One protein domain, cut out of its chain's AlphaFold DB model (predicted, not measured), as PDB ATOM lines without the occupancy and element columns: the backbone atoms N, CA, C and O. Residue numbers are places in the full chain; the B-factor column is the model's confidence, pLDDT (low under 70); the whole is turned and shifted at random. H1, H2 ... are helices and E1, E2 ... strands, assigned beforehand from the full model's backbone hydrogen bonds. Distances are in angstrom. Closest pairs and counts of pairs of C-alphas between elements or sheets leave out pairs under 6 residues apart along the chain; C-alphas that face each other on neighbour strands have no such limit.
ATOM      1  N   ASN A  28     228.602 193.283  91.963       87.56
ATOM      2  CA  ASN A  28     228.078 192.271  92.885       87.56
ATOM      3  C   ASN A  28     228.640 192.459  94.297       87.56
ATOM      4  O   ASN A  28     227.894 192.363  95.270       87.56
ATOM      5  N   ASP A  29     229.934 192.760  94.414       88.69
ATOM      6  CA  ASP A  29     230.558 193.072  95.703       88.69
ATOM      7  C   ASP A  29     230.011 194.371  96.285       88.69
ATOM      8  O   ASP A  29     229.773 194.447  97.485       88.69
ATOM      9  N   ARG A  30     229.739 195.372  95.443       86.06
ATOM     10  CA  ARG A  30     229.068 196.603  95.858       86.06
ATOM     11  C   ARG A  30     227.665 196.328  96.402       86.06
ATOM     12  O   ARG A  30     227.329 196.814  97.474       86.06
ATOM     13  N   LYS A  31     226.864 195.507  95.713       86.19
ATOM     14  CA  LYS A  31     225.547 195.083  96.220       86.19
ATOM     15  C   LYS A  31     225.674 194.378  97.575       86.19
ATOM     16  O   LYS A  31     224.992 194.756  98.522       86.19
ATOM     17  N   TYR A  32     226.589 193.411  97.680       89.56
ATOM     18  CA  TYR A  32     226.883 192.717  98.936       89.56
ATOM     19  C   TYR A  32     227.283 193.694 100.048       89.56
ATOM     20  O   TYR A  32     226.781 193.588 101.162       89.56
ATOM     21  N   PHE A  33     228.153 194.661  99.745       88.94
ATOM     22  CA  PHE A  33     228.618 195.657 100.701       88.94
ATOM     23  C   PHE A  33     227.453 196.415 101.329       88.94
ATOM     24  O   PHE A  33     227.347 196.468 102.551       88.94
ATOM     25  N   TYR A  34     226.554 196.950 100.503       86.12
ATOM     26  CA  TYR A  34     225.408 197.716 100.985       86.12
ATOM     27  C   TYR A  34     224.401 196.855 101.755       86.12
ATOM     28  O   TYR A  34     223.843 197.310 102.752       86.12
ATOM     29  N   GLU A  35     224.203 195.596 101.357       87.19
ATOM     30  CA  GLU A  35     223.366 194.659 102.114       87.19
ATOM     31  C   GLU A  35     223.933 194.373 103.511       87.19
ATOM     32  O   GLU A  35     223.183 194.348 104.485       87.19
ATOM     33  N   GLN A  36     225.248 194.168 103.634       88.00
ATOM     34  CA  GLN A  36     225.888 193.948 104.935       88.00
ATOM     35  C   GLN A  36     225.944 195.226 105.772       88.00
ATOM     36  O   GLN A  36     225.667 195.174 106.964       88.00
ATOM     37  N   LEU A  37     226.241 196.372 105.154       86.38
ATOM     38  CA  LEU A  37     226.198 197.688 105.793       86.38
ATOM     39  C   LEU A  37     224.840 197.917 106.459       86.38
ATOM     40  O   LEU A  37     224.780 198.260 107.637       86.38
ATOM     41  N   LYS A  38     223.757 197.660 105.717       82.00
ATOM     42  CA  LYS A  38     222.392 197.767 106.229       82.00
ATOM     43  C   LYS A  38     222.149 196.827 107.415       82.00
ATOM     44  O   LYS A  38     221.623 197.276 108.424       82.00
ATOM     45  N   LYS A  39     222.582 195.564 107.334       85.25
ATOM     46  CA  LYS A  39     222.439 194.590 108.434       85.25
ATOM     47  C   LYS A  39     223.192 194.997 109.698       85.25
ATOM     48  O   LYS A  39     222.642 194.888 110.786       85.25
ATOM     49  N   ILE A  40     224.440 195.452 109.554       84.12
ATOM     50  CA  ILE A  40     225.254 195.932 110.681       84.12
ATOM     51  C   ILE A  40     224.541 197.104 111.350       84.12
ATOM     52  O   ILE A  40     224.420 197.127 112.570       84.12
ATOM     53  N   TRP A  41     224.030 198.033 110.543       77.75
ATOM     54  CA  TRP A  41     223.339 199.220 111.024       77.75
ATOM     55  C   TRP A  41     222.018 198.911 111.739       77.75
ATOM     56  O   TRP A  41     221.778 199.418 112.828       77.75
ATOM     57  N   GLU A  42     221.178 198.047 111.167       77.06
ATOM     58  CA  GLU A  42     219.923 197.605 111.795       77.06
ATOM     59  C   GLU A  42     220.167 196.800 113.083       77.06
ATOM     60  O   GLU A  42     219.326 196.801 113.977       77.06
ATOM     61  N   GLY A  43     221.316 196.122 113.185       72.81
ATOM     62  CA  GLY A  43     221.732 195.379 114.376       72.81
ATOM     63  C   GLY A  43     222.355 196.240 115.477       72.81
ATOM     64  O   GLY A  43     222.422 195.805 116.625       72.81
ATOM     65  N   THR A  44     222.813 197.453 115.164       70.12
ATOM     66  CA  THR A  44     223.244 198.425 116.169       70.12
ATOM     67  C   THR A  44     222.028 199.188 116.680       70.12
ATOM     68  O   THR A  44     221.513 200.054 115.984       70.12
ATOM     69  N   GLU A  45     221.588 198.924 117.915       58.56
ATOM     70  CA  GLU A  45     220.466 199.619 118.589       58.56
ATOM     71  C   GLU A  45     220.704 201.133 118.831       58.56
ATOM     72  O   GLU A  45     220.021 201.779 119.625       58.56
ATOM     73  N   ALA A  46     221.704 201.730 118.185       50.34
ATOM     74  CA  ALA A  46     222.280 202.995 118.586       50.34
ATOM     75  C   ALA A  46     221.802 204.179 117.729       50.34
ATOM     76  O   ALA A  46     222.191 204.355 116.575       50.34
ATOM     77  N   LEU A  47     221.059 205.052 118.423       47.50
ATOM     78  CA  LEU A  47     220.936 206.500 118.220       47.50
ATOM     79  C   LEU A  47     220.052 206.977 117.060       47.50
ATOM     80  O   LEU A  47     220.549 207.560 116.118       47.50
ATOM     81  N   GLY A  48     218.728 206.900 117.192       48.53
ATOM     82  CA  GLY A  48     217.816 207.759 116.419       48.53
ATOM     83  C   GLY A  48     217.632 207.403 114.936       48.53
ATOM     84  O   GLY A  48     218.169 206.422 114.426       48.53
ATOM     85  N   SER A  49     216.801 208.195 114.247       44.91
ATOM     86  CA  SER A  49     216.452 208.040 112.826       44.91
ATOM     87  C   SER A  49     217.616 208.448 111.916       44.91
ATOM     88  O   SER A  49     217.524 209.404 111.145       44.91
ATOM     89  N   ASN A  50     218.745 207.765 112.042       50.34
ATOM     90  CA  ASN A  50     219.932 208.070 111.265       50.34
ATOM     91  C   ASN A  50     219.771 207.508 109.865       50.34
ATOM     92  O   ASN A  50     219.545 206.312 109.664       50.34
ATOM     93  N   THR A  51     219.927 208.384 108.886       49.84
ATOM     94  CA  THR A  51     220.003 207.973 107.493       49.84
ATOM     95  C   THR A  51     221.465 207.693 107.185       49.84
ATOM     96  O   THR A  51     222.285 208.607 107.239       49.84
ATOM     97  N   ILE A  52     221.809 206.454 106.821       53.47
ATOM     98  CA  ILE A  52     223.063 206.220 106.102       53.47
ATOM     99  C   ILE A  52     222.912 206.963 104.777       53.47
ATOM    100  O   ILE A  52     222.154 206.531 103.907       53.47
ATOM    101  N   GLN A  53     223.561 208.119 104.633       52.03
ATOM    102  CA  GLN A  53     223.516 208.845 103.369       52.03
ATOM    103  C   GLN A  53     224.253 208.027 102.304       52.03
ATOM    104  O   GLN A  53     225.482 208.003 102.245       52.03
ATOM    105  N   ASP A  54     223.469 207.375 101.449       47.66
ATOM    106  CA  ASP A  54     223.878 206.639 100.250       47.66
ATOM    107  C   ASP A  54     224.349 207.599  99.142       47.66
ATOM    108  O   ASP A  54     223.793 207.663  98.050       47.66
ATOM    109  N   THR A  63     239.192 205.568 102.777       84.69
ATOM    110  CA  THR A  63     238.361 205.866 103.932       84.69
ATOM    111  C   THR A  63     236.904 205.535 103.641       84.69
ATOM    112  O   THR A  63     236.322 206.019 102.670       84.69
ATOM    113  N   PHE A  64     236.285 204.750 104.520       85.00
ATOM    114  CA  PHE A  64     234.839 204.575 104.556       85.00
ATOM    115  C   PHE A  64     234.208 205.615 105.500       85.00
ATOM    116  O   PHE A  64     234.454 205.556 106.708       85.00
ATOM    117  N   PRO A  65     233.414 206.578 104.995       84.44
ATOM    118  CA  PRO A  65     232.711 207.536 105.834       84.44
ATOM    119  C   PRO A  65     231.355 206.977 106.290       84.44
ATOM    120  O   PRO A  65     230.507 206.646 105.464       84.44
ATOM    121  N   LEU A  66     231.124 206.945 107.601       82.56
ATOM    122  CA  LEU A  66     229.803 206.774 108.195       82.56
ATOM    123  C   LEU A  66     229.323 208.125 108.728       82.56
ATOM    124  O   LEU A  66     229.897 208.673 109.669       82.56
ATOM    125  N   ILE A  67     228.277 208.661 108.107       77.94
ATOM    126  CA  ILE A  67     227.665 209.931 108.502       77.94
ATOM    127  C   ILE A  67     226.459 209.618 109.378       77.94
ATOM    128  O   ILE A  67     225.539 208.928 108.946       77.94
ATOM    129  N   LEU A  68     226.492 210.127 110.603       71.50
ATOM    130  CA  LEU A  68     225.425 210.029 111.579       71.50
ATOM    131  C   LEU A  68     224.799 211.410 111.763       71.50
ATOM    132  O   LEU A  68     225.421 212.335 112.290       71.50
ATOM    133  N   ASP A  69     223.546 211.542 111.343       63.84
ATOM    134  CA  ASP A  69     222.743 212.740 111.578       63.84
ATOM    135  C   ASP A  69     222.116 212.662 112.983       63.84
ATOM    136  O   ASP A  69     220.905 212.528 113.140       63.84
ATOM    137  N   ILE A  70     222.964 212.695 114.019       60.78
ATOM    138  CA  ILE A  70     222.528 212.648 115.421       60.78
ATOM    139  C   ILE A  70     222.601 214.042 116.033       60.78
ATOM    140  O   ILE A  70     223.669 214.628 116.201       60.78
ATOM    141  N   THR A  71     221.446 214.519 116.473       57.84
ATOM    142  CA  THR A  71     221.242 215.776 117.196       57.84
ATOM    143  C   THR A  71     221.788 215.663 118.632       57.84
ATOM    144  O   THR A  71     221.026 215.520 119.585       57.84
ATOM    145  N   SER A  72     223.113 215.670 118.807       55.75
ATOM    146  CA  SER A  72     223.756 215.426 120.112       55.75
ATOM    147  C   SER A  72     223.673 216.633 121.076       55.75
ATOM    148  O   SER A  72     223.704 217.778 120.607       55.75
ATOM    149  N   PRO A  73     223.564 216.422 122.410       58.12
ATOM    150  CA  PRO A  73     223.725 217.473 123.421       58.12
ATOM    151  C   PRO A  73     225.207 217.906 123.572       58.12
ATOM    152  O   PRO A  73     226.022 217.680 122.689       58.12
ATOM    153  N   LYS A  74     225.541 218.648 124.638       58.91
ATOM    154  CA  LYS A  74     226.738 219.509 124.801       58.91
ATOM    155  C   LYS A  74     228.082 218.927 124.281       58.91
ATOM    156  O   LYS A  74     228.345 217.747 124.481       58.91
ATOM    157  N   PRO A  75     229.022 219.766 123.785       63.78
ATOM    158  CA  PRO A  75     230.256 219.332 123.098       63.78
ATOM    159  C   PRO A  75     231.138 218.283 123.804       63.78
ATOM    160  O   PRO A  75     231.636 217.378 123.150       63.78
ATOM    161  N   ILE A  76     231.326 218.371 125.126       59.91
ATOM    162  CA  ILE A  76     232.162 217.415 125.887       59.91
ATOM    163  C   ILE A  76     231.519 216.023 125.968       59.91
ATOM    164  O   ILE A  76     232.215 215.012 125.914       59.91
ATOM    165  N   GLU A  77     230.191 215.963 126.080       66.38
ATOM    166  CA  GLU A  77     229.451 214.697 126.070       66.38
ATOM    167  C   GLU A  77     229.503 214.060 124.676       66.38
ATOM    168  O   GLU A  77     229.555 212.836 124.569       66.38
ATOM    169  N   VAL A  78     229.579 214.889 123.621       68.31
ATOM    170  CA  VAL A  78     229.827 214.420 122.254       68.31
ATOM    171  C   VAL A  78     231.161 213.698 122.184       68.31
ATOM    172  O   VAL A  78     231.158 212.548 121.780       68.31
ATOM    173  N   ASP A  79     232.276 214.302 122.602       74.31
ATOM    174  CA  ASP A  79     233.600 213.683 122.428       74.31
ATOM    175  C   ASP A  79     233.734 212.339 123.177       74.31
ATOM    176  O   ASP A  79     234.213 211.368 122.594       74.31
ATOM    177  N   HIS A  80     233.252 212.226 124.423       75.81
ATOM    178  CA  HIS A  80     233.294 210.956 125.175       75.81
ATOM    179  C   HIS A  80     232.426 209.874 124.549       75.81
ATOM    180  O   HIS A  80     232.892 208.761 124.296       75.81
ATOM    181  N   HIS A  81     231.166 210.204 124.263       75.25
ATOM    182  CA  HIS A  81     230.260 209.256 123.635       75.25
ATOM    183  C   HIS A  81     230.777 208.849 122.253       75.25
ATOM    184  O   HIS A  81     230.691 207.687 121.879       75.25
ATOM    185  N   PHE A  82     231.373 209.784 121.515       79.69
ATOM    186  CA  PHE A  82     231.876 209.570 120.168       79.69
ATOM    187  C   PHE A  82     233.142 208.716 120.117       79.69
ATOM    188  O   PHE A  82     233.256 207.884 119.219       79.69
ATOM    189  N   GLU A  83     234.060 208.864 121.075       86.06
ATOM    190  CA  GLU A  83     235.244 208.004 121.169       86.06
ATOM    191  C   GLU A  83     234.872 206.561 121.557       86.06
ATOM    192  O   GLU A  83     235.297 205.623 120.876       86.06
ATOM    193  N   GLU A  84     234.022 206.358 122.572       80.56
ATOM    194  CA  GLU A  84     233.590 205.013 122.993       80.56
ATOM    195  C   GLU A  84     232.717 204.322 121.938       80.56
ATOM    196  O   GLU A  84     232.994 203.193 121.515       80.56
ATOM    197  N   PHE A  85     231.672 205.007 121.472       82.00
ATOM    198  CA  PHE A  85     230.753 204.472 120.473       82.00
ATOM    199  C   PHE A  85     231.442 204.285 119.120       82.00
ATOM    200  O   PHE A  85     231.254 203.264 118.454       82.00
ATOM    201  N   GLY A  86     232.286 205.241 118.721       86.81
ATOM    202  CA  GLY A  86     233.027 205.179 117.471       86.81
ATOM    203  C   GLY A  86     233.991 204.000 117.425       86.81
ATOM    204  O   GLY A  86     234.036 203.305 116.412       86.81
ATOM    205  N   ALA A  87     234.698 203.712 118.523       87.44
ATOM    206  CA  ALA A  87     235.575 202.547 118.613       87.44
ATOM    207  C   ALA A  87     234.804 201.227 118.451       87.44
ATOM    208  O   ALA A  87     235.256 200.321 117.742       87.44
ATOM    209  N   HIS A  88     233.626 201.125 119.073       86.00
ATOM    210  CA  HIS A  88     232.761 199.955 118.948       86.00
ATOM    211  C   HIS A  88     232.218 199.782 117.522       86.00
ATOM    212  O   HIS A  88     232.309 198.693 116.953       86.00
ATOM    213  N   LEU A  89     231.719 200.854 116.902       87.12
ATOM    214  CA  LEU A  89     231.279 200.816 115.509       87.12
ATOM    215  C   LEU A  89     232.425 200.441 114.571       87.12
ATOM    216  O   LEU A  89     232.269 199.543 113.746       87.12
ATOM    217  N   ALA A  90     233.592 201.069 114.721       89.56
ATOM    218  CA  ALA A  90     234.760 200.774 113.902       89.56
ATOM    219  C   ALA A  90     235.150 199.288 113.987       89.56
ATOM    220  O   ALA A  90     235.519 198.701 112.964       89.56
ATOM    221  N   TYR A  91     235.018 198.662 115.162       87.94
ATOM    222  CA  TYR A  91     235.180 197.217 115.318       87.94
ATOM    223  C   TYR A  91     234.132 196.415 114.552       87.94
ATOM    224  O   TYR A  91     234.500 195.534 113.775       87.94
ATOM    225  N   LEU A  92     232.841 196.702 114.758       87.19
ATOM    226  CA  LEU A  92     231.746 195.974 114.112       87.19
ATOM    227  C   LEU A  92     231.873 196.033 112.588       87.19
ATOM    228  O   LEU A  92     231.833 194.999 111.920       87.19
ATOM    229  N   PHE A  93     232.120 197.229 112.056       87.94
ATOM    230  CA  PHE A  93     232.346 197.451 110.637       87.94
ATOM    231  C   PHE A  93     233.542 196.667 110.119       87.94
ATOM    232  O   PHE A  93     233.436 195.997 109.093       87.94
ATOM    233  N   TRP A  94     234.667 196.681 110.831       87.75
ATOM    234  CA  TRP A  94     235.834 195.899 110.440       87.75
ATOM    235  C   TRP A  94     235.565 194.394 110.457       87.75
ATOM    236  O   TRP A  94     235.810 193.707 109.464       87.75
ATOM    237  N   ALA A  95     235.029 193.886 111.567       86.19
ATOM    238  CA  ALA A  95     234.845 192.464 111.813       86.19
ATOM    239  C   ALA A  95     233.813 191.823 110.877       86.19
ATOM    240  O   ALA A  95     233.964 190.649 110.526       86.19
ATOM    241  N   GLN A  96     232.787 192.577 110.474       87.19
ATOM    242  CA  GLN A  96     231.661 192.059 109.697       87.19
ATOM    243  C   GLN A  96     231.675 192.475 108.222       87.19
ATOM    244  O   GLN A  96     231.034 191.806 107.416       87.19
ATOM    245  N   LEU A  97     232.402 193.537 107.847       88.62
ATOM    246  CA  LEU A  97     232.356 194.079 106.486       88.62
ATOM    247  C   LEU A  97     233.728 194.471 105.927       88.62
ATOM    248  O   LEU A  97     234.171 193.907 104.928       88.62
ATOM    249  N   LEU A  98     234.420 195.433 106.539       87.56
ATOM    250  CA  LEU A  98     235.568 196.096 105.909       87.56
ATOM    251  C   LEU A  98     236.795 195.187 105.763       87.56
ATOM    252  O   LEU A  98     237.568 195.381 104.828       87.56
ATOM    253  N   LYS A  99     236.955 194.146 106.596       85.50
ATOM    254  CA  LYS A  99     238.040 193.159 106.430       85.50
ATOM    255  C   LYS A  99     238.013 192.452 105.062       85.50
ATOM    256  O   LYS A  99     239.063 192.030 104.581       85.50
ATOM    257  N   ASP A 100     236.840 192.360 104.429       87.69
ATOM    258  CA  ASP A 100     236.663 191.751 103.106       87.69
ATOM    259  C   ASP A 100     237.000 192.730 101.965       87.69
ATOM    260  O   ASP A 100     237.255 192.307 100.835       87.69
ATOM    261  N   PHE A 101     237.038 194.034 102.261       88.12
ATOM    262  CA  PHE A 101     237.264 195.136 101.328       88.12
ATOM    263  C   PHE A 101     238.568 195.860 101.672       88.12
ATOM    264  O   PHE A 101     238.560 196.983 102.169       88.12
ATOM    265  N   SER A 102     239.714 195.245 101.354       83.31
ATOM    266  CA  SER A 102     241.041 195.769 101.737       83.31
ATOM    267  C   SER A 102     241.399 197.145 101.162       83.31
ATOM    268  O   SER A 102     242.456 197.677 101.480       83.31
ATOM    269  N   GLN A 103     240.573 197.677 100.262       85.81
ATOM    270  CA  GLN A 103     240.660 199.062  99.809       85.81
ATOM    271  C   GLN A 103     240.427 200.059 100.955       85.81
ATOM    272  O   GLN A 103     240.994 201.139 100.912       85.81
ATOM    273  N   PHE A 104     239.649 199.697 101.980       88.19
ATOM    274  CA  PHE A 104     239.366 200.564 103.118       88.19
ATOM    275  C   PHE A 104     240.380 200.352 104.239       88.19
ATOM    276  O   PHE A 104     240.357 199.342 104.942       88.19
ATOM    277  N   GLN A 105     241.266 201.328 104.399       90.00
ATOM    278  CA  GLN A 105     242.240 201.409 105.487       90.00
ATOM    279  C   GLN A 105     241.714 202.243 106.654       90.00
ATOM    280  O   GLN A 105     242.138 202.034 107.788       90.00
ATOM    281  N   PHE A 106     240.761 203.140 106.401       90.56
ATOM    282  CA  PHE A 106     240.207 204.031 107.409       90.56
ATOM    283  C   PHE A 106     238.686 203.915 107.505       90.56
ATOM    284  O   PHE A 106     237.987 203.674 106.520       90.56
ATOM    285  N   PHE A 107     238.170 204.149 108.705       90.12
ATOM    286  CA  PHE A 107     236.755 204.340 108.995       90.12
ATOM    287  C   PHE A 107     236.585 205.720 109.617       90.12
ATOM    288  O   PHE A 107     237.187 206.014 110.645       90.12
ATOM    289  N   SER A 108     235.793 206.589 108.997       89.00
ATOM    290  CA  SER A 108     235.519 207.922 109.526       89.00
ATOM    291  C   SER A 108     234.085 207.991 109.998       89.00
ATOM    292  O   SER A 108     233.170 207.974 109.182       89.00
ATOM    293  N   LEU A 109     233.896 208.170 111.296       86.62
ATOM    294  CA  LEU A 109     232.608 208.534 111.852       86.62
ATOM    295  C   LEU A 109     232.442 210.053 111.768       86.62
ATOM    296  O   LEU A 109     233.376 210.788 112.088       86.62
ATOM    297  N   GLN A 110     231.290 210.531 111.307       84.12
ATOM    298  CA  GLN A 110     230.970 211.956 111.226       84.12
ATOM    299  C   GLN A 110     229.637 212.220 111.917       84.12
ATOM    300  O   GLN A 110     228.665 211.526 111.646       84.12
ATOM    301  N   LEU A 111     229.598 213.234 112.773       77.50
ATOM    302  CA  LEU A 111     228.393 213.752 113.411       77.50
ATOM    303  C   LEU A 111     228.152 215.183 112.965       77.50
ATOM    304  O   LEU A 111     229.103 215.949 112.795       77.50
ATOM    305  N   THR A 112     226.882 215.549 112.859       74.12
ATOM    306  CA  THR A 112     226.454 216.942 112.731       74.12
ATOM    307  C   THR A 112     225.686 217.325 113.992       74.12
ATOM    308  O   THR A 112     224.681 216.696 114.303       74.12
ATOM    309  N   ASP A 113     226.153 218.330 114.734       70.69
ATOM    310  CA  ASP A 113     225.460 218.805 115.935       70.69
ATOM    311  C   ASP A 113     224.187 219.610 115.598       70.69
ATOM    312  O   ASP A 113     223.892 219.912 114.438       70.69
ATOM    313  N   GLN A 114     223.430 220.020 116.624       68.19
ATOM    314  CA  GLN A 114     222.195 220.798 116.436       68.19
ATOM    315  C   GLN A 114     222.414 222.166 115.756       68.19
ATOM    316  O   GLN A 114     221.464 222.781 115.276       68.19
ATOM    317  N   ARG A 115     223.653 222.670 115.749       71.19
ATOM    318  CA  ARG A 115     224.056 223.950 115.151       71.19
ATOM    319  C   ARG A 115     224.598 223.772 113.730       71.19
ATOM    320  O   ARG A 115     224.986 224.760 113.108       71.19
ATOM    321  N   GLY A 116     224.630 222.543 113.211       72.31
ATOM    322  CA  GLY A 116     225.199 222.217 111.906       72.31
ATOM    323  C   GLY A 116     226.725 222.077 111.909       72.31
ATOM    324  O   GLY A 116     227.323 221.949 110.838       72.31
ATOM    325  N   GLN A 117     227.375 222.104 113.076       75.50
ATOM    326  CA  GLN A 117     228.809 221.878 113.188       75.50
ATOM    327  C   GLN A 117     229.111 220.397 112.980       75.50
ATOM    328  O   GLN A 117     228.532 219.523 113.624       75.50
ATOM    329  N   LYS A 118     230.054 220.120 112.080       77.62
ATOM    330  CA  LYS A 118     230.499 218.760 111.786       77.62
ATOM    331  C   LYS A 118     231.698 218.388 112.643       77.62
ATOM    332  O   LYS A 118     232.700 219.103 112.648       77.62
ATOM    333  N   THR A 119     231.617 217.232 113.282       78.56
ATOM    334  CA  THR A 119     232.714 216.618 114.029       78.56
ATOM    335  C   THR A 119     233.005 215.247 113.444       78.56
ATOM    336  O   THR A 119     232.095 214.450 113.240       78.56
ATOM    337  N   SER A 120     234.276 214.969 113.161       85.06
ATOM    338  CA  SER A 120     234.727 213.671 112.668       85.06
ATOM    339  C   SER A 120     235.721 213.010 113.613       85.06
ATOM    340  O   SER A 120     236.541 213.677 114.255       85.06
ATOM    341  N   LEU A 121     235.645 211.683 113.657       88.75
ATOM    342  CA  LEU A 121     236.595 210.800 114.312       88.75
ATOM    343  C   LEU A 121     236.995 209.722 113.312       88.75
ATOM    344  O   LEU A 121     236.145 209.004 112.782       88.75
ATOM    345  N   THR A 122     238.287 209.648 113.014       91.81
ATOM    346  CA  THR A 122     238.821 208.744 111.995       91.81
ATOM    347  C   THR A 122     239.675 207.677 112.652       91.81
ATOM    348  O   THR A 122     240.606 207.976 113.399       91.81
ATOM    349  N   PHE A 123     239.347 206.433 112.342       93.62
ATOM    350  CA  PHE A 123     240.007 205.231 112.807       93.62
ATOM    351  C   PHE A 123     240.829 204.642 111.666       93.62
ATOM    352  O   PHE A 123     240.323 204.489 110.555       93.62
ATOM    353  N   HIS A 124     242.076 204.290 111.943       94.44
ATOM    354  CA  HIS A 124     242.991 203.634 111.017       94.44
ATOM    355  C   HIS A 124     243.103 202.150 111.369       94.44
ATOM    356  O   HIS A 124     243.451 201.793 112.496       94.44
ATOM    357  N   TYR A 125     242.806 201.272 110.413       90.88
ATOM    358  CA  TYR A 125     242.915 199.827 110.579       90.88
ATOM    359  C   TYR A 125     244.334 199.353 110.289       90.88
ATOM    360  O   TYR A 125     244.775 199.295 109.144       90.88
ATOM    361  N   LEU A 126     245.023 198.902 111.331       88.25
ATOM    362  CA  LEU A 126     246.408 198.431 111.241       88.25
ATOM    363  C   LEU A 126     246.513 196.950 110.837       88.25
ATOM    364  O   LEU A 126     247.606 196.398 110.688       88.25
ATOM    365  N   GLY A 127     245.368 196.282 110.678       77.25
ATOM    366  CA  GLY A 127     245.279 194.835 110.510       77.25
ATOM    367  C   GLY A 127     245.398 194.089 111.841       77.25
ATOM    368  O   GLY A 127     245.496 194.685 112.908       77.25
ATOM    369  N   LYS A 128     245.332 192.750 111.792       78.56
ATOM    370  CA  LYS A 128     245.456 191.870 112.976       78.56
ATOM    371  C   LYS A 128     244.542 192.251 114.158       78.56
ATOM    372  O   LYS A 128     244.925 192.033 115.302       78.56
ATOM    373  N   LYS A 129     243.334 192.767 113.884       81.62
ATOM    374  CA  LYS A 129     242.361 193.217 114.903       81.62
ATOM    375  C   LYS A 129     242.839 194.414 115.730       81.62
ATOM    376  O   LYS A 129     242.433 194.575 116.877       81.62
ATOM    377  N   GLU A 130     243.697 195.248 115.159       90.19
ATOM    378  CA  GLU A 130     244.124 196.500 115.772       90.19
ATOM    379  C   GLU A 130     243.583 197.687 114.974       90.19
ATOM    380  O   GLU A 130     243.550 197.665 113.736       90.19
ATOM    381  N   LEU A 131     243.192 198.734 115.694       92.44
ATOM    382  CA  LEU A 131     242.968 200.051 115.119       92.44
ATOM    383  C   LEU A 131     243.619 201.135 115.969       92.44
ATOM    384  O   LEU A 131     243.950 200.915 117.135       92.44
ATOM    385  N   GLU A 132     243.788 202.310 115.390       95.38
ATOM    386  CA  GLU A 132     244.222 203.503 116.108       95.38
ATOM    387  C   GLU A 132     243.398 204.721 115.697       95.38
ATOM    388  O   GLU A 132     242.839 204.767 114.601       95.38
ATOM    389  N   TYR A 133     243.307 205.703 116.584       94.56
ATOM    390  CA  TYR A 133     242.682 206.992 116.309       94.56
ATOM    391  C   TYR A 133     243.324 208.072 117.182       94.56
ATOM    392  O   TYR A 133     243.938 207.771 118.205       94.56
ATOM    393  N   TYR A 134     243.190 209.339 116.796       93.81
ATOM    394  CA  TYR A 134     243.594 210.453 117.653       93.81
ATOM    395  C   TYR A 134     242.462 210.801 118.628       93.81
ATOM    396  O   TYR A 134     241.405 211.265 118.197       93.81
ATOM    397  N   SER A 135     242.684 210.582 119.925       91.19
ATOM    398  CA  SER A 135     241.748 210.962 120.987       91.19
ATOM    399  C   SER A 135     241.879 212.451 121.280       91.19
ATOM    400  O   SER A 135     242.959 212.940 121.625       91.19
ATOM    401  N   ARG A 136     240.768 213.181 121.173       87.31
ATOM    402  CA  ARG A 136     240.706 214.602 121.541       87.31
ATOM    403  C   ARG A 136     240.661 214.766 123.055       87.31
ATOM    404  O   ARG A 136     241.178 215.753 123.571       87.31
ATOM    405  N   LEU A 137     240.097 213.790 123.764       85.94
ATOM    406  CA  LEU A 137     240.046 213.792 125.225       85.94
ATOM    407  C   LEU A 137     241.435 213.627 125.840       85.94
ATOM    408  O   LEU A 137     241.775 214.312 126.800       85.94
ATOM    409  N   GLN A 138     242.250 212.737 125.268       89.31
ATOM    410  CA  GLN A 138     243.584 212.421 125.782       89.31
ATOM    411  C   GLN A 138     244.712 213.185 125.073       89.31
ATOM    412  O   GLN A 138     245.850 213.138 125.534       89.31
ATOM    413  N   GLN A 139     244.415 213.868 123.961       92.06
ATOM    414  CA  GLN A 139     245.387 214.588 123.122       92.06
ATOM    415  C   GLN A 139     246.545 213.697 122.640       92.06
ATOM    416  O   GLN A 139     247.702 214.111 122.584       92.06
ATOM    417  N   GLN A 140     246.233 212.444 122.303       95.25
ATOM    418  CA  GLN A 140     247.211 211.462 121.842       95.25
ATOM    419  C   GLN A 140     246.583 210.418 120.920       95.25
ATOM    420  O   GLN A 140     245.366 210.230 120.890       95.25
ATOM    421  N   VAL A 141     247.436 209.702 120.186       94.94
ATOM    422  CA  VAL A 141     247.013 208.531 119.415       94.94
ATOM    423  C   VAL A 141     246.732 207.380 120.376       94.94
ATOM    424  O   VAL A 141     247.613 206.933 121.109       94.94
ATOM    425  N   VAL A 142     245.498 206.888 120.353       94.19
ATOM    426  CA  VAL A 142     245.046 205.731 121.119       94.19
ATOM    427  C   VAL A 142     245.018 204.524 120.197       94.19
ATOM    428  O   VAL A 142     244.382 204.544 119.144       94.19
ATOM    429  N   LYS A 143     245.689 203.449 120.617       94.06
ATOM    430  CA  LYS A 143     245.678 202.159 119.928       94.06
ATOM    431  C   LYS A 143     244.742 201.193 120.643       94.06
ATOM    432  O   LYS A 143     244.915 200.934 121.831       94.06
ATOM    433  N   ILE A 144     243.794 200.619 119.912       90.12
ATOM    434  CA  ILE A 144     242.848 199.625 120.423       90.12
ATOM    435  C   ILE A 144     243.175 198.265 119.812       90.12
ATOM    436  O   ILE A 144     243.363 198.135 118.602       90.12
ATOM    437  N   LYS A 145     243.210 197.236 120.663       89.69
ATOM    438  CA  LYS A 145     243.276 195.834 120.244       89.69
ATOM    439  C   LYS A 145     241.948 195.163 120.542       89.69
ATOM    440  O   LYS A 145     241.492 195.188 121.684       89.69
ATOM    441  N   PHE A 146     241.349 194.540 119.537       81.44
ATOM    442  CA  PHE A 146     240.119 193.786 119.721       81.44
ATOM    443  C   PHE A 146     240.431 192.343 120.093       81.44
ATOM    444  O   PHE A 146     241.099 191.621 119.349       81.44
TER     445      PHE A 146
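Overview. This is residues 28 to 54 and 63 to 146 of the 150 residues of an uncharacterized protein of Chryseobacterium wanjuense (UniProt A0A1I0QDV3). A strongly twisted sheet of five strands has one long helix, H2, packed over one face, with no named helix over the other. A second helix, H1, is off the sheet and meets H2 at a steep angle through residues 36 to 40, near the last residues of H2. The printed part has 111 residues with two named helices and five named strands, along the chain H1, E1, H2, E2, E3, E4, E5; the sheet is mixed, in the order E1, E2, E3, E4, E5. The class is mixed, helices and strands. The whole is compact, with a radius of gyration of the C-alphas of 13.9 A and spans of 41 by 31 by 21 A.

Along the chain. H1 is residues 28 to 43, 22.6 A long, and begins at C-alpha 28 at (228.078, 192.271, 92.885). E1 is residues 63 to 68. H2, residues 75 to 96, is 30.4 A long, from C-alpha 75 at (230.256, 219.332, 123.098), with a kink of 31 degrees near residue 84. E2 is residues 106 to 112, and E3, residues 118 to 127, is 28.2 A long. E4 is residues 130 to 135. E5, residues 140 to 145, ends at C-alpha 145 at (243.276, 195.834, 120.244).

Arrangement. E1 and E2 are parallel, at 24 degrees, with N 66 and O 108 2.8 A apart, within hydrogen-bond range. E1, H2 and E2 form a strand-helix-strand unit, two parallel neighbour strands with a helix between them in the chain, and its crossover is right-handed. E2, E3, E4 and E5 form a meander, each strand the antiparallel neighbour of the one before, and its three successive pairs are hairpins. Within hydrogen-bond range are N 109 and O 121, 2.8 A, across E2 and E3; N 124 and O 132, 2.8 A, across E3 and E4; and N 142 and O 133, 2.8 A, across E4 and E5. E1 and E5 are the edge strands. H2 is on the sheet, in two layers, a helix on one face of a sheet; the closest C-alphas of H2 and E2 are those of Ala 90 and Phe 107, 6.4 A apart. H1 is not on the sheet. H1 touches H2 at a steep tilt of 49 degrees, opposite ways, with residues 36 to 40 of H1 and 92 to 96 of H2 alone; their closest C-alphas are those of Ile 40 and Phe 93, 7.3 A apart. In H1 and H2 every O i to N i+4 pair is within hydrogen-bond range.

Size, cuts and confidence. The two C-alphas farthest apart are those of Asn 28 and Lys 74, 42.0 A. Residues 55 to 62 are not printed, and C-alphas 54 and 63 are 15.0 A apart across this cut, which lies in the link from H1 to E1. Of the links that are printed whole, no link is long. The mean pLDDT of the printed part is 79.8, and it is under 70 at residues 45 to 54, 69 to 78 and 114.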